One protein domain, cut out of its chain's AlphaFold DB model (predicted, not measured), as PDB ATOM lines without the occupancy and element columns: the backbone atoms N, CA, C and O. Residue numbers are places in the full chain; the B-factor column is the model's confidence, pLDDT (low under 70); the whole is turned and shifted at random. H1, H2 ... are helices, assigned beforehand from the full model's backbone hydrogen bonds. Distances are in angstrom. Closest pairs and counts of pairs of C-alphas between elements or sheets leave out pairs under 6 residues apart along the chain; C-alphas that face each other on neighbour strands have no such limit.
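This is residues 39 to 160 of the 384 residues of an uncharacterized protein of Gammaproteobacteria bacterium (UniProt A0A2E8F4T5). An up-and-down bundle of three helices, H5, H6 and H7, is joined on another side by two helices that follow each other nearly end to end, H2 and H3; H2 packs on H5 and H6. The long helix H1 runs along H3 towards the far end of H2, and the short H4 sits at the turn from H3 to H5. The printed part has 122 residues with seven named helices, H1 to H7 in chain order, and no named strand; its class is all helix. It is compact, with a radius of gyration of the C-alphas of 14.5 A, and elongated, spanning 48 by 29 by 24 A.

Find C-alpha 39 at (-49.224, -5.595, 9.062); from there H1, residues 39 to 60, runs 31.3 A. Read on to H2, residues 66 to 74, 12.3 A long, and H3, residues 76 to 85, 14.2 A long. Next come H4, residues 88 to 91, 5.2 A, and H5, residues 96 to 109, which begins at C-alpha 96 at (-49.077, -23.141, 27.633) and is 19.5 A long. H6, residues 121 to 135, is 21.0 A long. H7, residues 141 to 160, runs 28.2 A to C-alpha 160 at (-44.737, -39.137, 46.520).

Begin at the bundle, where each helix runs against the one before it. H5, with residues 104 to 108 alone, touches H6 at a shallow tilt of 30 degrees, opposite ways; look at C-alphas 104 and 126, the closest, 6.8 A apart. H6 and H7 form a hairpin at a shallow tilt of 10 degrees, with the C-alphas of Leu 129 and Ile 147 closest at 6.5 A. H7 touches H5 with residues 141 to 148 alone, the same way; the C-alphas of Pro 96 and Leu 144 are closest, at 5.8 A. Moving outward, H2 touches H5, the closest C-alphas being those of Met 68 and Gly 108, 6.1 A, and H6, those of Leu 71 and Glu 127, 6.7 A. H2 and H3 meet only through their link. H1 touches H3 at a shallow tilt of 31 degrees, opposite ways, with C-alphas 44 and 84 closest at 6.3 A. H1 and H2, a hairpin, only just touch, with 3 pairs of C-alphas within 8 A, the closest being those of Trp 59 and Lys 69, 6.3 A. H3 and H4 touch only at the corner, and only just, with 3 pairs within 8 A; C-alphas 83 and 89 are closest, 5.4 A. H1 and H7 are apart. In H1, H2, H3, H6 and H7 every O i to N i+4 pair is within hydrogen-bond range, in H5 9 of 10, and H4 is too short for such a pair.

The two C-alphas farthest apart are those of Thr 39 and Gly 160, 50.5 A. The printed part has no cut. The link from H5 to H6, 11 residues, is long; the other links are tight. The mean pLDDT of the printed part is 80.1, and residues 39 to 43, 108 to 119 and 158 to 160 are under 70.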
ATOM      1  N   THR A  39     -48.890  -5.502   7.628       50.06
ATOM      2  CA  THR A  39     -49.224  -5.595   9.062       50.06
ATOM      3  C   THR A  39     -49.307  -7.034   9.580       50.06
ATOM      4  O   THR A  39     -48.989  -7.270  10.749       50.06
ATOM      5  N   ILE A  40     -49.697  -8.001   8.741       51.34
ATOM      6  CA  ILE A  40     -49.646  -9.439   9.066       51.34
ATOM      7  C   ILE A  40     -48.197  -9.943   9.040       51.34
ATOM      8  O   ILE A  40     -47.807 -10.700   9.929       51.34
ATOM      9  N   ASP A  41     -47.392  -9.479   8.085       61.38
ATOM     10  CA  ASP A  41     -45.963  -9.777   7.991       61.38
ATOM     11  C   ASP A  41     -45.210  -9.199   9.195       61.38
ATOM     12  O   ASP A  41     -44.505  -9.935   9.879       61.38
ATOM     13  N   ALA A  42     -45.472  -7.940   9.575       62.28
ATOM     14  CA  ALA A  42     -44.879  -7.329  10.767       62.28
ATOM     15  C   ALA A  42     -45.215  -8.083  12.068       62.28
ATOM     16  O   ALA A  42     -44.313  -8.412  12.836       62.28
ATOM     17  N   LYS A  43     -46.492  -8.429  12.303       64.94
ATOM     18  CA  LYS A  43     -46.894  -9.201  13.497       64.94
ATOM     19  C   LYS A  43     -46.283 -10.602  13.515       64.94
ATOM     20  O   LYS A  43     -45.886 -11.080  14.574       64.94
ATOM     21  N   SER A  44     -46.197 -11.254  12.358       73.06
ATOM     22  CA  SER A  44     -45.562 -12.570  12.233       73.06
ATOM     23  C   SER A  44     -44.054 -12.485  12.492       73.06
ATOM     24  O   SER A  44     -43.489 -13.353  13.152       73.06
ATOM     25  N   ASN A  45     -43.407 -11.406  12.048       78.50
ATOM     26  CA  ASN A  45     -41.979 -11.162  12.241       78.50
ATOM     27  C   ASN A  45     -41.630 -10.864  13.714       78.50
ATOM     28  O   ASN A  45     -40.631 -11.368  14.235       78.50
ATOM     29  N   ASP A  46     -42.498 -10.137  14.425       78.06
ATOM     30  CA  ASP A  46     -42.375  -9.906  15.871       78.06
ATOM     31  C   ASP A  46     -42.502 -11.213  16.668       78.06
ATOM     32  O   ASP A  46     -41.728 -11.469  17.595       78.06
ATOM     33  N   VAL A  47     -43.449 -12.077  16.283       81.25
ATOM     34  CA  VAL A  47     -43.629 -13.404  16.889       81.25
ATOM     35  C   VAL A  47     -42.394 -14.275  16.671       81.25
ATOM     36  O   VAL A  47     -41.895 -14.873  17.625       81.25
ATOM     37  N   ILE A  48     -41.863 -14.313  15.447       82.62
ATOM     38  CA  ILE A  48     -40.643 -15.063  15.120       82.62
ATOM     39  C   ILE A  48     -39.462 -14.547  15.947       82.62
ATOM     40  O   ILE A  48     -38.770 -15.342  16.582       82.62
ATOM     41  N   SER A  49     -39.261 -13.230  15.993       80.44
ATOM     42  CA  SER A  49     -38.186 -12.600  16.768       80.44
ATOM     43  C   SER A  49     -38.286 -12.936  18.256       80.44
ATOM     44  O   SER A  49     -37.286 -13.270  18.894       80.44
ATOM     45  N   PHE A  50     -39.497 -12.915  18.810       82.69
ATOM     46  CA  PHE A  50     -39.726 -13.244  20.210       82.69
ATOM     47  C   PHE A  50     -39.498 -14.735  20.516       82.69
ATOM     48  O   PHE A  50     -38.853 -15.059  21.513       82.69
ATOM     49  N   VAL A  51     -39.970 -15.652  19.663       84.50
ATOM     50  CA  VAL A  51     -39.683 -17.091  19.816       84.50
ATOM     51  C   VAL A  51     -38.175 -17.340  19.733       84.50
ATOM     52  O   VAL A  51     -37.634 -18.049  20.578       84.50
ATOM     53  N   THR A  52     -37.473 -16.713  18.785       83.75
ATOM     54  CA  THR A  52     -36.008 -16.801  18.689       83.75
ATOM     55  C   THR A  52     -35.329 -16.317  19.971       83.75
ATOM     56  O   THR A  52     -34.459 -17.016  20.485       83.75
ATOM     57  N   LEU A  53     -35.767 -15.189  20.547       83.81
ATOM     58  CA  LEU A  53     -35.230 -14.671  21.809       83.81
ATOM     59  C   LEU A  53     -35.445 -15.642  22.985       83.81
ATOM     60  O   LEU A  53     -34.550 -15.807  23.813       83.81
ATOM     61  N   LEU A  54     -36.606 -16.303  23.063       83.19
ATOM     62  CA  LEU A  54     -36.878 -17.305  24.100       83.19
ATOM     63  C   LEU A  54     -35.923 -18.497  24.004       83.19
ATOM     64  O   LEU A  54     -35.347 -18.908  25.011       83.19
ATOM     65  N   PHE A  55     -35.733 -19.042  22.802       87.44
ATOM     66  CA  PHE A  55     -34.823 -20.168  22.597       87.44
ATOM     67  C   PHE A  55     -33.359 -19.769  22.794       87.44
ATOM     68  O   PHE A  55     -32.593 -20.546  23.359       87.44
ATOM     69  N   GLU A  56     -32.973 -18.547  22.422       85.94
ATOM     70  CA  GLU A  56     -31.643 -18.010  22.713       85.94
ATOM     71  C   GLU A  56     -31.406 -17.879  24.227       85.94
ATOM     72  O   GLU A  56     -30.333 -18.236  24.713       85.94
ATOM     73  N   ALA A  57     -32.409 -17.430  24.990       80.94
ATOM     74  CA  ALA A  57     -32.331 -17.367  26.448       80.94
ATOM     75  C   ALA A  57     -32.171 -18.763  27.078       80.94
ATOM     76  O   ALA A  57     -31.328 -18.937  27.955       80.94
ATOM     77  N   ILE A  58     -32.914 -19.765  26.593       81.69
ATOM     78  CA  ILE A  58     -32.775 -21.167  27.027       81.69
ATOM     79  C   ILE A  58     -31.383 -21.715  26.669       81.69
ATOM     80  O   ILE A  58     -30.766 -22.422  27.462       81.69
ATOM     81  N   TRP A  59     -30.855 -21.373  25.491       84.88
ATOM     82  CA  TRP A  59     -29.535 -21.822  25.050       84.88
ATOM     83  C   TRP A  59     -28.395 -21.215  25.881       84.88
ATOM     84  O   TRP A  59     -27.429 -21.909  26.212       84.88
ATOM     85  N   LYS A  60     -28.529 -19.937  26.260       81.25
ATOM     86  CA  LYS A  60     -27.578 -19.206  27.113       81.25
ATOM     87  C   LYS A  60     -27.652 -19.587  28.592       81.25
ATOM     88  O   LYS A  60     -26.750 -19.226  29.339       81.25
ATOM     89  N   ASP A  61     -28.691 -20.296  29.029       80.31
ATOM     90  CA  ASP A  61     -28.809 -20.740  30.417       80.31
ATOM     91  C   ASP A  61     -27.788 -21.848  30.723       80.31
ATOM     92  O   ASP A  61     -27.954 -23.001  30.328       80.31
ATOM     93  N   GLU A  62     -26.701 -21.504  31.411       72.56
ATOM     94  CA  GLU A  62     -25.645 -22.447  31.811       72.56
ATOM     95  C   GLU A  62     -26.121 -23.479  32.845       72.56
ATOM     96  O   GLU A  62     -25.515 -24.536  32.979       72.56
ATOM     97  N   SER A  63     -27.232 -23.229  33.547       70.81
ATOM     98  CA  SER A  63     -27.782 -24.193  34.510       70.81
ATOM     99  C   SER A  63     -28.502 -25.372  33.845       70.81
ATOM    100  O   SER A  63     -28.821 -26.365  34.509       70.81
ATOM    101  N   LEU A  64     -28.751 -25.279  32.537       76.38
ATOM    102  CA  LEU A  64     -29.453 -26.282  31.754       76.38
ATOM    103  C   LEU A  64     -28.462 -27.168  30.963       76.38
ATOM    104  O   LEU A  64     -27.651 -26.639  30.199       76.38
ATOM    105  N   PRO A  65     -28.548 -28.507  31.064       79.44
ATOM    106  CA  PRO A  65     -27.684 -29.423  30.319       79.44
ATOM    107  C   PRO A  65     -27.810 -29.302  28.817       79.44
ATOM    108  O   PRO A  65     -28.910 -29.085  28.307       79.44
ATOM    109  N   LEU A  66     -26.723 -29.616  28.107       82.19
ATOM    110  CA  LEU A  66     -26.724 -29.683  26.646       82.19
ATOM    111  C   LEU A  66     -27.791 -30.653  26.111       82.19
ATOM    112  O   LEU A  66     -28.586 -30.255  25.271       82.19
ATOM    113  N   ALA A  67     -27.900 -31.869  26.657       85.12
ATOM    114  CA  ALA A  67     -28.915 -32.839  26.224       85.12
ATOM    115  C   ALA A  67     -30.356 -32.315  26.399       85.12
ATOM    116  O   ALA A  67     -31.224 -32.535  25.556       85.12
ATOM    117  N   MET A  68     -30.617 -31.564  27.475       85.19
ATOM    118  CA  MET A  68     -31.923 -30.941  27.693       85.19
ATOM    119  C   MET A  68     -32.145 -29.753  26.745       85.19
ATOM    120  O   MET A  68     -33.240 -29.596  26.208       85.19
ATOM    121  N   LYS A  69     -31.110 -28.941  26.494       88.38
ATOM    122  CA  LYS A  69     -31.143 -27.866  25.489       88.38
ATOM    123  C   LYS A  69     -31.448 -28.413  24.099       88.38
ATOM    124  O   LYS A  69     -32.242 -27.813  23.384       88.38
ATOM    125  N   GLU A  70     -30.869 -29.552  23.734       89.56
ATOM    126  CA  GLU A  70     -31.142 -30.228  22.467       89.56
ATOM    127  C   GLU A  70     -32.592 -30.712  22.377       89.56
ATOM    128  O   GLU A  70     -33.259 -30.427  21.382       89.56
ATOM    129  N   LEU A  71     -33.111 -31.389  23.412       90.12
ATOM    130  CA  LEU A  71     -34.514 -31.820  23.454       90.12
ATOM    131  C   LEU A  71     -35.478 -30.640  23.326       90.12
ATOM    132  O   LEU A  71     -36.380 -30.664  22.490       90.12
ATOM    133  N   ILE A  72     -35.266 -29.588  24.119       90.69
ATOM    134  CA  ILE A  72     -36.093 -28.385  24.057       90.69
ATOM    135  C   ILE A  72     -35.961 -27.737  22.677       90.69
ATOM    136  O   ILE A  72     -36.976 -27.436  22.054       90.69
ATOM    137  N   GLY A  73     -34.742 -27.591  22.153       90.44
ATOM    138  CA  GLY A  73     -34.460 -26.997  20.845       90.44
ATOM    139  C   GLY A  73     -35.189 -27.681  19.687       90.44
ATOM    140  O   GLY A  73     -35.682 -26.995  18.793       90.44
ATOM    141  N   ARG A  74     -35.370 -29.010  19.730       92.88
ATOM    142  CA  ARG A  74     -36.165 -29.739  18.721       92.88
ATOM    143  C   ARG A  74     -37.599 -29.207  18.615       92.88
ATOM    144  O   ARG A  74     -38.152 -29.182  17.520       92.88
ATOM    145  N   THR A  75     -38.181 -28.718  19.713       92.38
ATOM    146  CA  THR A  75     -39.552 -28.173  19.732       92.38
ATOM    147  C   THR A  75     -39.687 -26.799  19.064       92.38
ATOM    148  O   THR A  75     -40.811 -26.361  18.830       92.38
ATOM    149  N   GLN A  76     -38.587 -26.117  18.714       91.62
ATOM    150  CA  GLN A  76     -38.598 -24.727  18.240       91.62
ATOM    151  C   GLN A  76     -39.542 -24.488  17.058       91.62
ATOM    152  O   GLN A  76     -40.306 -23.524  17.071       91.62
ATOM    153  N   ILE A  77     -39.530 -25.370  16.055       87.62
ATOM    154  CA  ILE A  77     -40.399 -25.231  14.878       87.62
ATOM    155  C   ILE A  77     -41.870 -25.410  15.271       87.62
ATOM    156  O   ILE A  77     -42.722 -24.648  14.816       87.62
ATOM    157  N   THR A  78     -42.178 -26.380  16.135       88.88
ATOM    158  CA  THR A  78     -43.546 -26.613  16.615       88.88
ATOM    159  C   THR A  78     -44.046 -25.426  17.434       88.88
ATOM    160  O   THR A  78     -45.121 -24.904  17.158       88.88
ATOM    161  N   ILE A  79     -43.240 -24.916  18.369       89.19
ATOM    162  CA  ILE A  79     -43.585 -23.726  19.160       89.19
ATOM    163  C   ILE A  79     -43.760 -22.497  18.261       89.19
ATOM    164  O   ILE A  79     -44.679 -21.714  18.478       89.19
ATOM    165  N   MET A  80     -42.933 -22.344  17.224       88.19
ATOM    166  CA  MET A  80     -43.069 -21.260  16.251       88.19
ATOM    167  C   MET A  80     -44.386 -21.350  15.473       88.19
ATOM    168  O   MET A  80     -45.062 -20.338  15.319       88.19
ATOM    169  N   LYS A  81     -44.795 -22.549  15.041       86.38
ATOM    170  CA  LYS A  81     -46.106 -22.756  14.406       86.38
ATOM    171  C   LYS A  81     -47.253 -22.376  15.340       86.38
ATOM    172  O   LYS A  81     -48.144 -21.647  14.923       86.38
ATOM    173  N   ILE A  82     -47.207 -22.817  16.598       87.44
ATOM    174  CA  ILE A  82     -48.231 -22.489  17.602       87.44
ATOM    175  C   ILE A  82     -48.295 -20.976  17.820       87.44
ATOM    176  O   ILE A  82     -49.374 -20.396  17.802       87.44
ATOM    177  N   ALA A  83     -47.143 -20.322  17.956       85.75
ATOM    178  CA  ALA A  83     -47.060 -18.884  18.166       85.75
ATOM    179  C   ALA A  83     -47.588 -18.061  16.976       85.75
ATOM    180  O   ALA A  83     -48.158 -16.992  17.180       85.75
ATOM    181  N   LEU A  84     -47.405 -18.544  15.740       85.50
ATOM    182  CA  LEU A  84     -47.943 -17.906  14.532       85.50
ATOM    183  C   LEU A  84     -49.453 -18.135  14.367       85.50
ATOM    184  O   LEU A  84     -50.143 -17.271  13.828       85.50
ATOM    185  N   SER A  85     -49.964 -19.275  14.836       84.19
ATOM    186  CA  SER A  85     -51.393 -19.609  14.796       84.19
ATOM    187  C   SER A  85     -52.195 -18.978  15.941       84.19
ATOM    188  O   SER A  85     -53.385 -18.712  15.773       84.19
ATOM    189  N   ASP A  86     -51.566 -18.715  17.090       82.12
ATOM    190  CA  ASP A  86     -52.214 -18.176  18.288       82.12
ATOM    191  C   ASP A  86     -51.658 -16.797  18.682       82.12
ATOM    192  O   ASP A  86     -50.587 -16.652  19.277       82.12
ATOM    193  N   ALA A  87     -52.454 -15.756  18.427       73.44
ATOM    194  CA  ALA A  87     -52.120 -14.376  18.777       73.44
ATOM    195  C   ALA A  87     -52.003 -14.121  20.298       73.44
ATOM    196  O   ALA A  87     -51.440 -13.101  20.713       73.44
ATOM    197  N   THR A  88     -52.530 -15.010  21.147       78.56
ATOM    198  CA  THR A  88     -52.410 -14.905  22.610       78.56
ATOM    199  C   THR A  88     -51.025 -15.303  23.108       78.56
ATOM    200  O   THR A  88     -50.621 -14.830  24.174       78.56
ATOM    201  N   PHE A  89     -50.251 -16.052  22.309       79.62
ATOM    202  CA  PHE A  89     -48.877 -16.427  22.633       79.62
ATOM    203  C   PHE A  89     -48.036 -15.213  23.013       79.62
ATOM    204  O   PHE A  89     -47.304 -15.281  23.991       79.62
ATOM    205  N   PHE A  90     -48.164 -14.090  22.296       71.50
ATOM    206  CA  PHE A  90     -47.386 -12.880  22.571       71.50
ATOM    207  C   PHE A  90     -47.819 -12.190  23.878       71.50
ATOM    208  O   PHE A  90     -46.975 -11.837  24.706       71.50
ATOM    209  N   ASN A  91     -49.130 -12.047  24.085       73.25
ATOM    210  CA  ASN A  91     -49.708 -11.198  25.133       73.25
ATOM    211  C   ASN A  91     -49.890 -11.900  26.486       73.25
ATOM    212  O   ASN A  91     -50.043 -11.228  27.504       73.25
ATOM    213  N   GLN A  92     -49.880 -13.235  26.519       75.00
ATOM    214  CA  GLN A  92     -50.115 -14.006  27.735       75.00
ATOM    215  C   GLN A  92     -48.817 -14.660  28.217       75.00
ATOM    216  O   GLN A  92     -48.299 -15.601  27.615       75.00
ATOM    217  N   GLU A  93     -48.262 -14.176  29.330       71.25
ATOM    218  CA  GLU A  93     -47.063 -14.779  29.943       71.25
ATOM    219  C   GLU A  93     -47.288 -16.251  30.322       71.25
ATOM    220  O   GLU A  93     -46.385 -17.072  30.188       71.25
ATOM    221  N   GLN A  94     -48.515 -16.598  30.723       75.50
ATOM    222  CA  GLN A  94     -48.920 -17.960  31.088       75.50
ATOM    223  C   GLN A  94     -49.420 -18.800  29.907       75.50
ATOM    224  O   GLN A  94     -50.132 -19.777  30.110       75.50
ATOM    225  N   HIS A  95     -49.083 -18.432  28.670       83.44
ATOM    226  CA  HIS A  95     -49.435 -19.257  27.519       83.44
ATOM    227  C   HIS A  95     -48.825 -20.672  27.663       83.44
ATOM    228  O   HIS A  95     -47.627 -20.767  27.952       83.44
ATOM    229  N   PRO A  96     -49.566 -21.774  27.419       85.12
ATOM    230  CA  PRO A  96     -49.077 -23.141  27.633       85.12
ATOM    231  C   PRO A  96     -47.756 -23.437  26.924       85.12
ATOM    232  O   PRO A  96     -46.851 -24.017  27.511       85.12
ATOM    233  N   ALA A  97     -47.584 -22.936  25.699       86.44
ATOM    234  CA  ALA A  97     -46.342 -23.097  24.939       86.44
ATOM    235  C   ALA A  97     -45.120 -22.405  25.590       86.44
ATOM    236  O   ALA A  97     -43.991 -22.834  25.388       86.44
ATOM    237  N   ARG A  98     -45.322 -21.358  26.403       84.81
ATOM    238  CA  ARG A  98     -44.259 -20.740  27.217       84.81
ATOM    239  C   ARG A  98     -44.061 -21.500  28.529       84.81
ATOM    240  O   ARG A  98     -42.929 -21.746  28.942       84.81
ATOM    241  N   VAL A  99     -45.164 -21.891  29.170       85.62
ATOM    242  CA  VAL A  99     -45.160 -22.641  30.434       85.62
ATOM    243  C   VAL A  99     -44.427 -23.968  30.274       85.62
ATOM    244  O   VAL A  99     -43.598 -24.298  31.115       85.62
ATOM    245  N   ILE A 100     -44.669 -24.694  29.183       89.31
ATOM    246  CA  ILE A 100     -44.036 -25.985  28.925       89.31
ATOM    247  C   ILE A 100     -42.520 -25.871  28.741       89.31
ATOM    248  O   ILE A 100     -41.782 -26.659  29.326       89.31
ATOM    249  N   LEU A 101     -42.035 -24.851  28.020       87.31
ATOM    250  CA  LEU A 101     -40.599 -24.598  27.857       87.31
ATOM    251  C   LEU A 101     -39.933 -24.322  29.205       87.31
ATOM    252  O   LEU A 101     -38.876 -24.872  29.502       87.31
ATOM    253  N   ASN A 102     -40.578 -23.517  30.050       82.44
ATOM    254  CA  ASN A 102     -40.097 -23.242  31.399       82.44
ATOM    255  C   ASN A 102     -40.166 -24.489  32.299       82.44
ATOM    256  O   ASN A 102     -39.253 -24.725  33.085       82.44
ATOM    257  N   ASP A 103     -41.206 -25.317  32.186       83.06
ATOM    258  CA  ASP A 103     -41.346 -26.543  32.979       83.06
ATOM    259  C   ASP A 103     -40.347 -27.634  32.551       83.06
ATOM    260  O   ASP A 103     -39.850 -28.354  33.429       83.06
ATOM    261  N   PHE A 104     -40.000 -27.719  31.259       86.25
ATOM    262  CA  PHE A 104     -38.893 -28.532  30.736       86.25
ATOM    263  C   PHE A 104     -37.539 -27.994  31.190       86.25
ATOM    264  O   PHE A 104     -36.747 -28.752  31.746       86.25
ATOM    265  N   ALA A 105     -37.296 -26.686  31.061       81.06
ATOM    266  CA  ALA A 105     -36.069 -26.065  31.551       81.06
ATOM    267  C   ALA A 105     -35.893 -26.332  33.054       81.06
ATOM    268  O   ALA A 105     -34.873 -26.860  33.482       81.06
ATOM    269  N   ARG A 106     -36.937 -26.121  33.867       76.75
ATOM    270  CA  ARG A 106     -36.945 -26.456  35.305       76.75
ATOM    271  C   ARG A 106     -36.769 -27.947  35.584       76.75
ATOM    272  O   ARG A 106     -36.171 -28.296  36.599       76.75
ATOM    273  N   ALA A 107     -37.278 -28.819  34.713       75.94
ATOM    274  CA  ALA A 107     -37.008 -30.259  34.749       75.94
ATOM    275  C   ALA A 107     -35.574 -30.617  34.323       75.94
ATOM    276  O   ALA A 107     -35.225 -31.786  34.381       75.94
ATOM    277  N   GLY A 108     -34.769 -29.645  33.887       66.88
ATOM    278  CA  GLY A 108     -33.363 -29.796  33.521       66.88
ATOM    279  C   GLY A 108     -32.382 -29.041  34.428       66.88
ATOM    280  O   GLY A 108     -31.244 -29.482  34.556       66.88
ATOM    281  N   ILE A 109     -32.806 -27.992  35.149       59.03
ATOM    282  CA  ILE A 109     -31.950 -27.207  36.077       59.03
ATOM    283  C   ILE A 109     -31.327 -28.097  37.176       59.03
ATOM    284  O   ILE A 109     -30.171 -27.939  37.571       59.03
ATOM    285  N   GLY A 110     -32.052 -29.120  37.629       54.91
ATOM    286  CA  GLY A 110     -31.539 -30.138  38.553       54.91
ATOM    287  C   GLY A 110     -30.502 -31.096  37.953       54.91
ATOM    288  O   GLY A 110     -29.909 -31.850  38.717       54.91
ATOM    289  N   TRP A 111     -30.211 -31.025  36.642       59.88
ATOM    290  CA  TRP A 111     -29.478 -32.037  35.854       59.88
ATOM    291  C   TRP A 111     -28.271 -31.514  35.049       59.88
ATOM    292  O   TRP A 111     -27.554 -32.342  34.514       59.88
ATOM    293  N   ALA A 112     -27.999 -30.193  35.052       46.75
ATOM    294  CA  ALA A 112     -26.919 -29.452  34.352       46.75
ATOM    295  C   ALA A 112     -25.783 -30.224  33.624       46.75
ATOM    296  O   ALA A 112     -25.545 -29.935  32.462       46.75
ATOM    297  N   GLU A 113     -25.070 -31.180  34.227       48.22
ATOM    298  CA  GLU A 113     -23.809 -31.706  33.661       48.22
ATOM    299  C   GLU A 113     -23.584 -33.200  33.998       48.22
ATOM    300  O   GLU A 113     -22.621 -33.573  34.667       48.22
ATOM    301  N   SER A 114     -24.497 -34.080  33.568       48.12
ATOM    302  CA  SER A 114     -24.365 -35.543  33.721       48.12
ATOM    303  C   SER A 114     -24.297 -36.257  32.368       48.12
ATOM    304  O   SER A 114     -25.253 -36.179  31.601       48.12
ATOM    305  N   ASP A 115     -23.266 -37.080  32.141       48.31
ATOM    306  CA  ASP A 115     -23.166 -38.007  30.989       48.31
ATOM    307  C   ASP A 115     -24.243 -39.122  31.001       48.31
ATOM    308  O   ASP A 115     -24.327 -39.925  30.078       48.31
ATOM    309  N   GLN A 116     -25.062 -39.199  32.059       59.22
ATOM    310  CA  GLN A 116     -26.125 -40.197  32.255       59.22
ATOM    311  C   GLN A 116     -27.514 -39.567  32.412       59.22
ATOM    312  O   GLN A 116     -28.433 -40.200  32.931       59.22
ATOM    313  N   ILE A 117     -27.693 -38.310  31.990       64.75
ATOM    314  CA  ILE A 117     -29.015 -37.671  32.028       64.75
ATOM    315  C   ILE A 117     -30.061 -38.484  31.250       64.75
ATOM    316  O   ILE A 117     -31.213 -38.546  31.664       64.75
ATOM    317  N   GLU A 118     -29.628 -39.189  30.204       67.12
ATOM    318  CA  GLU A 118     -30.452 -40.075  29.381       67.12
ATOM    319  C   GLU A 118     -31.105 -41.215  30.170       67.12
ATOM    320  O   GLU A 118     -32.150 -41.707  29.754       67.12
ATOM    321  N   ASP A 119     -30.548 -41.611  31.321       68.38
ATOM    322  CA  ASP A 119     -31.106 -42.664  32.171       68.38
ATOM    323  C   ASP A 119     -32.080 -42.166  33.245       68.38
ATOM    324  O   ASP A 119     -32.811 -42.976  33.828       68.38
ATOM    325  N   ASP A 120     -32.153 -40.852  33.481       76.00
ATOM    326  CA  ASP A 120     -33.056 -40.280  34.475       76.00
ATOM    327  C   ASP A 120     -34.530 -40.453  34.035       76.00
ATOM    328  O   ASP A 120     -34.903 -40.097  32.914       76.00
ATOM    329  N   PRO A 121     -35.417 -40.979  34.901       80.50
ATOM    330  CA  PRO A 121     -36.824 -41.180  34.555       80.50
ATOM    331  C   PRO A 121     -37.587 -39.897  34.194       80.50
ATOM    332  O   PRO A 121     -38.519 -39.955  33.393       80.50
ATOM    333  N   ILE A 122     -37.228 -38.746  34.778       84.25
ATOM    334  CA  ILE A 122     -37.816 -37.446  34.422       84.25
ATOM    335  C   ILE A 122     -37.285 -36.996  33.064       84.25
ATOM    336  O   ILE A 122     -38.080 -36.523  32.260       84.25
ATOM    337  N   PHE A 123     -35.997 -37.193  32.767       85.19
ATOM    338  CA  PHE A 123     -35.458 -36.919  31.431       85.19
ATOM    339  C   PHE A 123     -36.133 -37.777  30.355       85.19
ATOM    340  O   PHE A 123     -36.640 -37.221  29.385       85.19
ATOM    341  N   LYS A 124     -36.249 -39.098  30.562       87.69
ATOM    342  CA  LYS A 124     -36.983 -40.001  29.652       87.69
ATOM    343  C   LYS A 124     -38.432 -39.556  29.462       87.69
ATOM    344  O   LYS A 124     -38.947 -39.591  28.348       87.69
ATOM    345  N   LYS A 125     -39.087 -39.082  30.530       89.88
ATOM    346  CA  LYS A 125     -40.442 -38.529  30.414       89.88
ATOM    347  C   LYS A 125     -40.459 -37.222  29.620       89.88
ATOM    348  O   LYS A 125     -41.370 -37.026  28.827       89.88
ATOM    349  N   VAL A 126     -39.482 -36.331  29.790       90.06
ATOM    350  CA  VAL A 126     -39.369 -35.118  28.963       90.06
ATOM    351  C   VAL A 126     -39.133 -35.481  27.497       90.06
ATOM    352  O   VAL A 126     -39.803 -34.921  26.639       90.06
ATOM    353  N   GLU A 127     -38.262 -36.444  27.199       91.75
ATOM    354  CA  GLU A 127     -38.023 -36.942  25.838       91.75
ATOM    355  C   GLU A 127     -39.297 -37.520  25.196       91.75
ATOM    356  O   GLU A 127     -39.629 -37.179  24.058       91.75
ATOM    357  N   GLU A 128     -40.051 -38.336  25.936       94.12
ATOM    358  CA  GLU A 128     -41.350 -38.873  25.511       94.12
ATOM    359  C   GLU A 128     -42.336 -37.744  25.168       94.12
ATOM    360  O   GLU A 128     -42.960 -37.751  24.106       94.12
ATOM    361  N   LEU A 129     -42.451 -36.742  26.045       93.44
ATOM    362  CA  LEU A 129     -43.360 -35.612  25.852       93.44
ATOM    363  C   LEU A 129     -42.915 -34.695  24.706       93.44
ATOM    364  O   LEU A 129     -43.758 -34.228  23.947       93.44
ATOM    365  N   VAL A 130     -41.611 -34.466  24.540       93.56
ATOM    366  CA  VAL A 130     -41.054 -33.735  23.394       93.56
ATOM    367  C   VAL A 130     -41.380 -34.467  22.098       93.56
ATOM    368  O   VAL A 130     -41.874 -33.841  21.167       93.56
ATOM    369  N   THR A 131     -41.186 -35.784  22.044       92.94
ATOM    370  CA  THR A 131     -41.533 -36.595  20.865       92.94
ATOM    371  C   THR A 131     -43.021 -36.470  20.536       92.94
ATOM    372  O   THR A 131     -43.378 -36.180  19.399       92.94
ATOM    373  N   LYS A 132     -43.889 -36.545  21.551       93.62
ATOM    374  CA  LYS A 132     -45.337 -36.348  21.399       93.62
ATOM    375  C   LYS A 132     -45.698 -34.961  20.849       93.62
ATOM    376  O   LYS A 132     -46.610 -34.858  20.040       93.62
ATOM    377  N   ILE A 133     -44.983 -33.903  21.246       92.06
ATOM    378  CA  ILE A 133     -45.159 -32.547  20.690       92.06
ATOM    379  C   ILE A 133     -44.706 -32.473  19.226       92.06
ATOM    380  O   ILE A 133     -45.310 -31.751  18.440       92.06
ATOM    381  N   LEU A 134     -43.627 -33.168  18.858       90.06
ATOM    382  CA  LEU A 134     -43.096 -33.155  17.489       90.06
ATOM    383  C   LEU A 134     -43.987 -33.923  16.507       90.06
ATOM    384  O   LEU A 134     -44.090 -33.515  15.349       90.06
ATOM    385  N   ASP A 135     -44.618 -35.000  16.972       91.25
ATOM    386  CA  ASP A 135     -45.520 -35.833  16.173       91.25
ATOM    387  C   ASP A 135     -46.924 -35.225  16.028       91.25
ATOM    388  O   ASP A 135     -47.670 -35.599  15.119       91.25
ATOM    389  N   GLU A 136     -47.293 -34.280  16.899       89.56
ATOM    390  CA  GLU A 136     -48.596 -33.625  16.853       89.56
ATOM    391  C   GLU A 136     -48.644 -32.545  15.762       89.56
ATOM    392  O   GLU A 136     -47.845 -31.607  15.715       89.56
ATOM    393  N   THR A 137     -49.623 -32.677  14.868       77.00
ATOM    394  CA  THR A 137     -49.798 -31.772  13.726       77.00
ATOM    395  C   THR A 137     -50.601 -30.525  14.068       77.00
ATOM    396  O   THR A 137     -50.360 -29.482  13.457       77.00
ATOM    397  N   ASP A 138     -51.513 -30.621  15.038       81.75
ATOM    398  CA  ASP A 138     -52.371 -29.521  15.486       81.75
ATOM    399  C   ASP A 138     -52.316 -29.401  17.016       81.75
ATOM    400  O   ASP A 138     -53.225 -29.788  17.749       81.75
ATOM    401  N   ALA A 139     -51.170 -28.924  17.507       81.44
ATOM    402  CA  ALA A 139     -50.909 -28.759  18.932       81.44
ATOM    403  C   ALA A 139     -51.661 -27.535  19.484       81.44
ATOM    404  O   ALA A 139     -51.114 -26.433  19.574       81.44
ATOM    405  N   ASP A 140     -52.926 -27.741  19.843       83.69
ATOM    406  CA  ASP A 140     -53.777 -26.714  20.434       83.69
ATOM    407  C   ASP A 140     -53.465 -26.451  21.924       83.69
ATOM    408  O   ASP A 140     -52.619 -27.091  22.564       83.69
ATOM    409  N   TYR A 141     -54.163 -25.472  22.502       83.50
ATOM    410  CA  TYR A 141     -54.027 -25.112  23.915       83.50
ATOM    411  C   TYR A 141     -54.268 -26.313  24.850       83.50
ATOM    412  O   TYR A 141     -53.536 -26.502  25.824       83.50
ATOM    413  N   ALA A 142     -55.296 -27.122  24.573       87.06
ATOM    414  CA  ALA A 142     -55.707 -28.228  25.435       87.06
ATOM    415  C   ALA A 142     -54.691 -29.377  25.407       87.06
ATOM    416  O   ALA A 142     -54.398 -29.971  26.446       87.06
ATOM    417  N   PHE A 143     -54.116 -29.651  24.237       90.12
ATOM    418  CA  PHE A 143     -53.025 -30.595  24.063       90.12
ATOM    419  C   PHE A 143     -51.813 -30.195  24.912       90.12
ATOM    420  O   PHE A 143     -51.318 -31.007  25.697       90.12
ATOM    421  N   LEU A 144     -51.374 -28.935  24.822       88.56
ATOM    422  CA  LEU A 144     -50.229 -28.445  25.593       88.56
ATOM    423  C   LEU A 144     -50.469 -28.490  27.108       88.56
ATOM    424  O   LEU A 144     -49.569 -28.889  27.846       88.56
ATOM    425  N   GLU A 145     -51.666 -28.130  27.583       87.75
ATOM    426  CA  GLU A 145     -52.048 -28.303  28.997       87.75
ATOM    427  C   GLU A 145     -51.972 -29.769  29.436       87.75
ATOM    428  O   GLU A 145     -51.455 -30.070  30.513       87.75
ATOM    429  N   GLY A 146     -52.415 -30.697  28.583       90.12
ATOM    430  CA  GLY A 146     -52.278 -32.132  28.828       90.12
ATOM    431  C   GLY A 146     -50.819 -32.544  29.033       90.12
ATOM    432  O   GLY A 146     -50.496 -33.198  30.024       90.12
ATOM    433  N   ILE A 147     -49.919 -32.094  28.154       92.12
ATOM    434  CA  ILE A 147     -48.481 -32.372  28.272       92.12
ATOM    435  C   ILE A 147     -47.889 -31.783  29.561       92.12
ATOM    436  O   ILE A 147     -47.119 -32.448  30.259       92.12
ATOM    437  N   ILE A 148     -48.251 -30.541  29.898       87.50
ATOM    438  CA  ILE A 148     -47.805 -29.880  31.129       87.50
ATOM    439  C   ILE A 148     -48.247 -30.690  32.353       87.50
ATOM    440  O   ILE A 148     -47.445 -30.921  33.265       87.50
ATOM    441  N   GLN A 149     -49.501 -31.144  32.376       89.94
ATOM    442  CA  GLN A 149     -50.030 -31.931  33.482       89.94
ATOM    443  C   GLN A 149     -49.332 -33.291  33.594       89.94
ATOM    444  O   GLN A 149     -48.913 -33.656  34.690       89.94
ATOM    445  N   GLU A 150     -49.098 -33.990  32.480       91.50
ATOM    446  CA  GLU A 150     -48.351 -35.255  32.470       91.50
ATOM    447  C   GLU A 150     -46.942 -35.107  33.068       91.50
ATOM    448  O   GLU A 150     -46.498 -35.946  33.860       91.50
ATOM    449  N   LEU A 151     -46.228 -34.027  32.729       88.31
ATOM    450  CA  LEU A 151     -44.905 -33.751  33.291       88.31
ATOM    451  C   LEU A 151     -44.974 -33.474  34.798       88.31
ATOM    452  O   LEU A 151     -44.119 -33.933  35.564       88.31
ATOM    453  N   ARG A 152     -45.973 -32.707  35.238       85.75
ATOM    454  CA  ARG A 152     -46.176 -32.389  36.658       85.75
ATOM    455  C   ARG A 152     -46.535 -33.629  37.465       85.75
ATOM    456  O   ARG A 152     -45.975 -33.808  38.546       85.75
ATOM    457  N   ASP A 153     -47.372 -34.507  36.927       86.31
ATOM    458  CA  ASP A 153     -47.753 -35.765  37.565       86.31
ATOM    459  C   ASP A 153     -46.548 -36.698  37.717       86.31
ATOM    460  O   ASP A 153     -46.334 -37.260  38.792       86.31
ATOM    461  N   ALA A 154     -45.689 -36.795  36.697       83.00
ATOM    462  CA  ALA A 154     -44.448 -37.566  36.781       83.00
ATOM    463  C   ALA A 154     -43.507 -37.036  37.881       83.00
ATOM    464  O   ALA A 154     -42.964 -37.810  38.678       83.00
ATOM    465  N   LYS A 155     -43.358 -35.706  37.987       78.50
ATOM    466  CA  LYS A 155     -42.587 -35.060  39.065       78.50
ATOM    467  C   LYS A 155     -43.211 -35.321  40.443       78.50
ATOM    468  O   LYS A 155     -42.499 -35.660  41.390       78.50
ATOM    469  N   ALA A 156     -44.534 -35.212  40.559       75.06
ATOM    470  CA  ALA A 156     -45.262 -35.453  41.802       75.06
ATOM    471  C   ALA A 156     -45.180 -36.920  42.247       75.06
ATOM    472  O   ALA A 156     -45.010 -37.197  43.432       75.06
ATOM    473  N   GLN A 157     -45.229 -37.875  41.314       74.81
ATOM    474  CA  GLN A 157     -45.113 -39.300  41.614       74.81
ATOM    475  C   GLN A 157     -43.729 -39.662  42.172       74.81
ATOM    476  O   GLN A 157     -43.637 -40.521  43.049       74.81
ATOM    477  N   ARG A 158     -42.665 -38.988  41.716       68.25
ATOM    478  CA  ARG A 158     -41.321 -39.113  42.302       68.25
ATOM    479  C   ARG A 158     -41.296 -38.590  43.740       68.25
ATOM    480  O   ARG A 158     -40.933 -39.336  44.641       68.25
ATOM    481  N   SER A 159     -41.799 -37.378  43.974       61.25
ATOM    482  CA  SER A 159     -41.894 -36.815  45.330       61.25
ATOM    483  C   SER A 159     -42.784 -37.651  46.265       61.25
ATOM    484  O   SER A 159     -42.505 -37.756  47.454       61.25
ATOM    485  N   GLY A 160     -43.849 -38.269  45.748       59.47
ATOM    486  CA  GLY A 160     -44.737 -39.137  46.520       59.47
ATOM    487  C   GLY A 160     -44.132 -40.503  46.860       59.47
ATOM    488  O   GLY A 160     -44.520 -41.099  47.863       59.47
TER     489      GLY A 160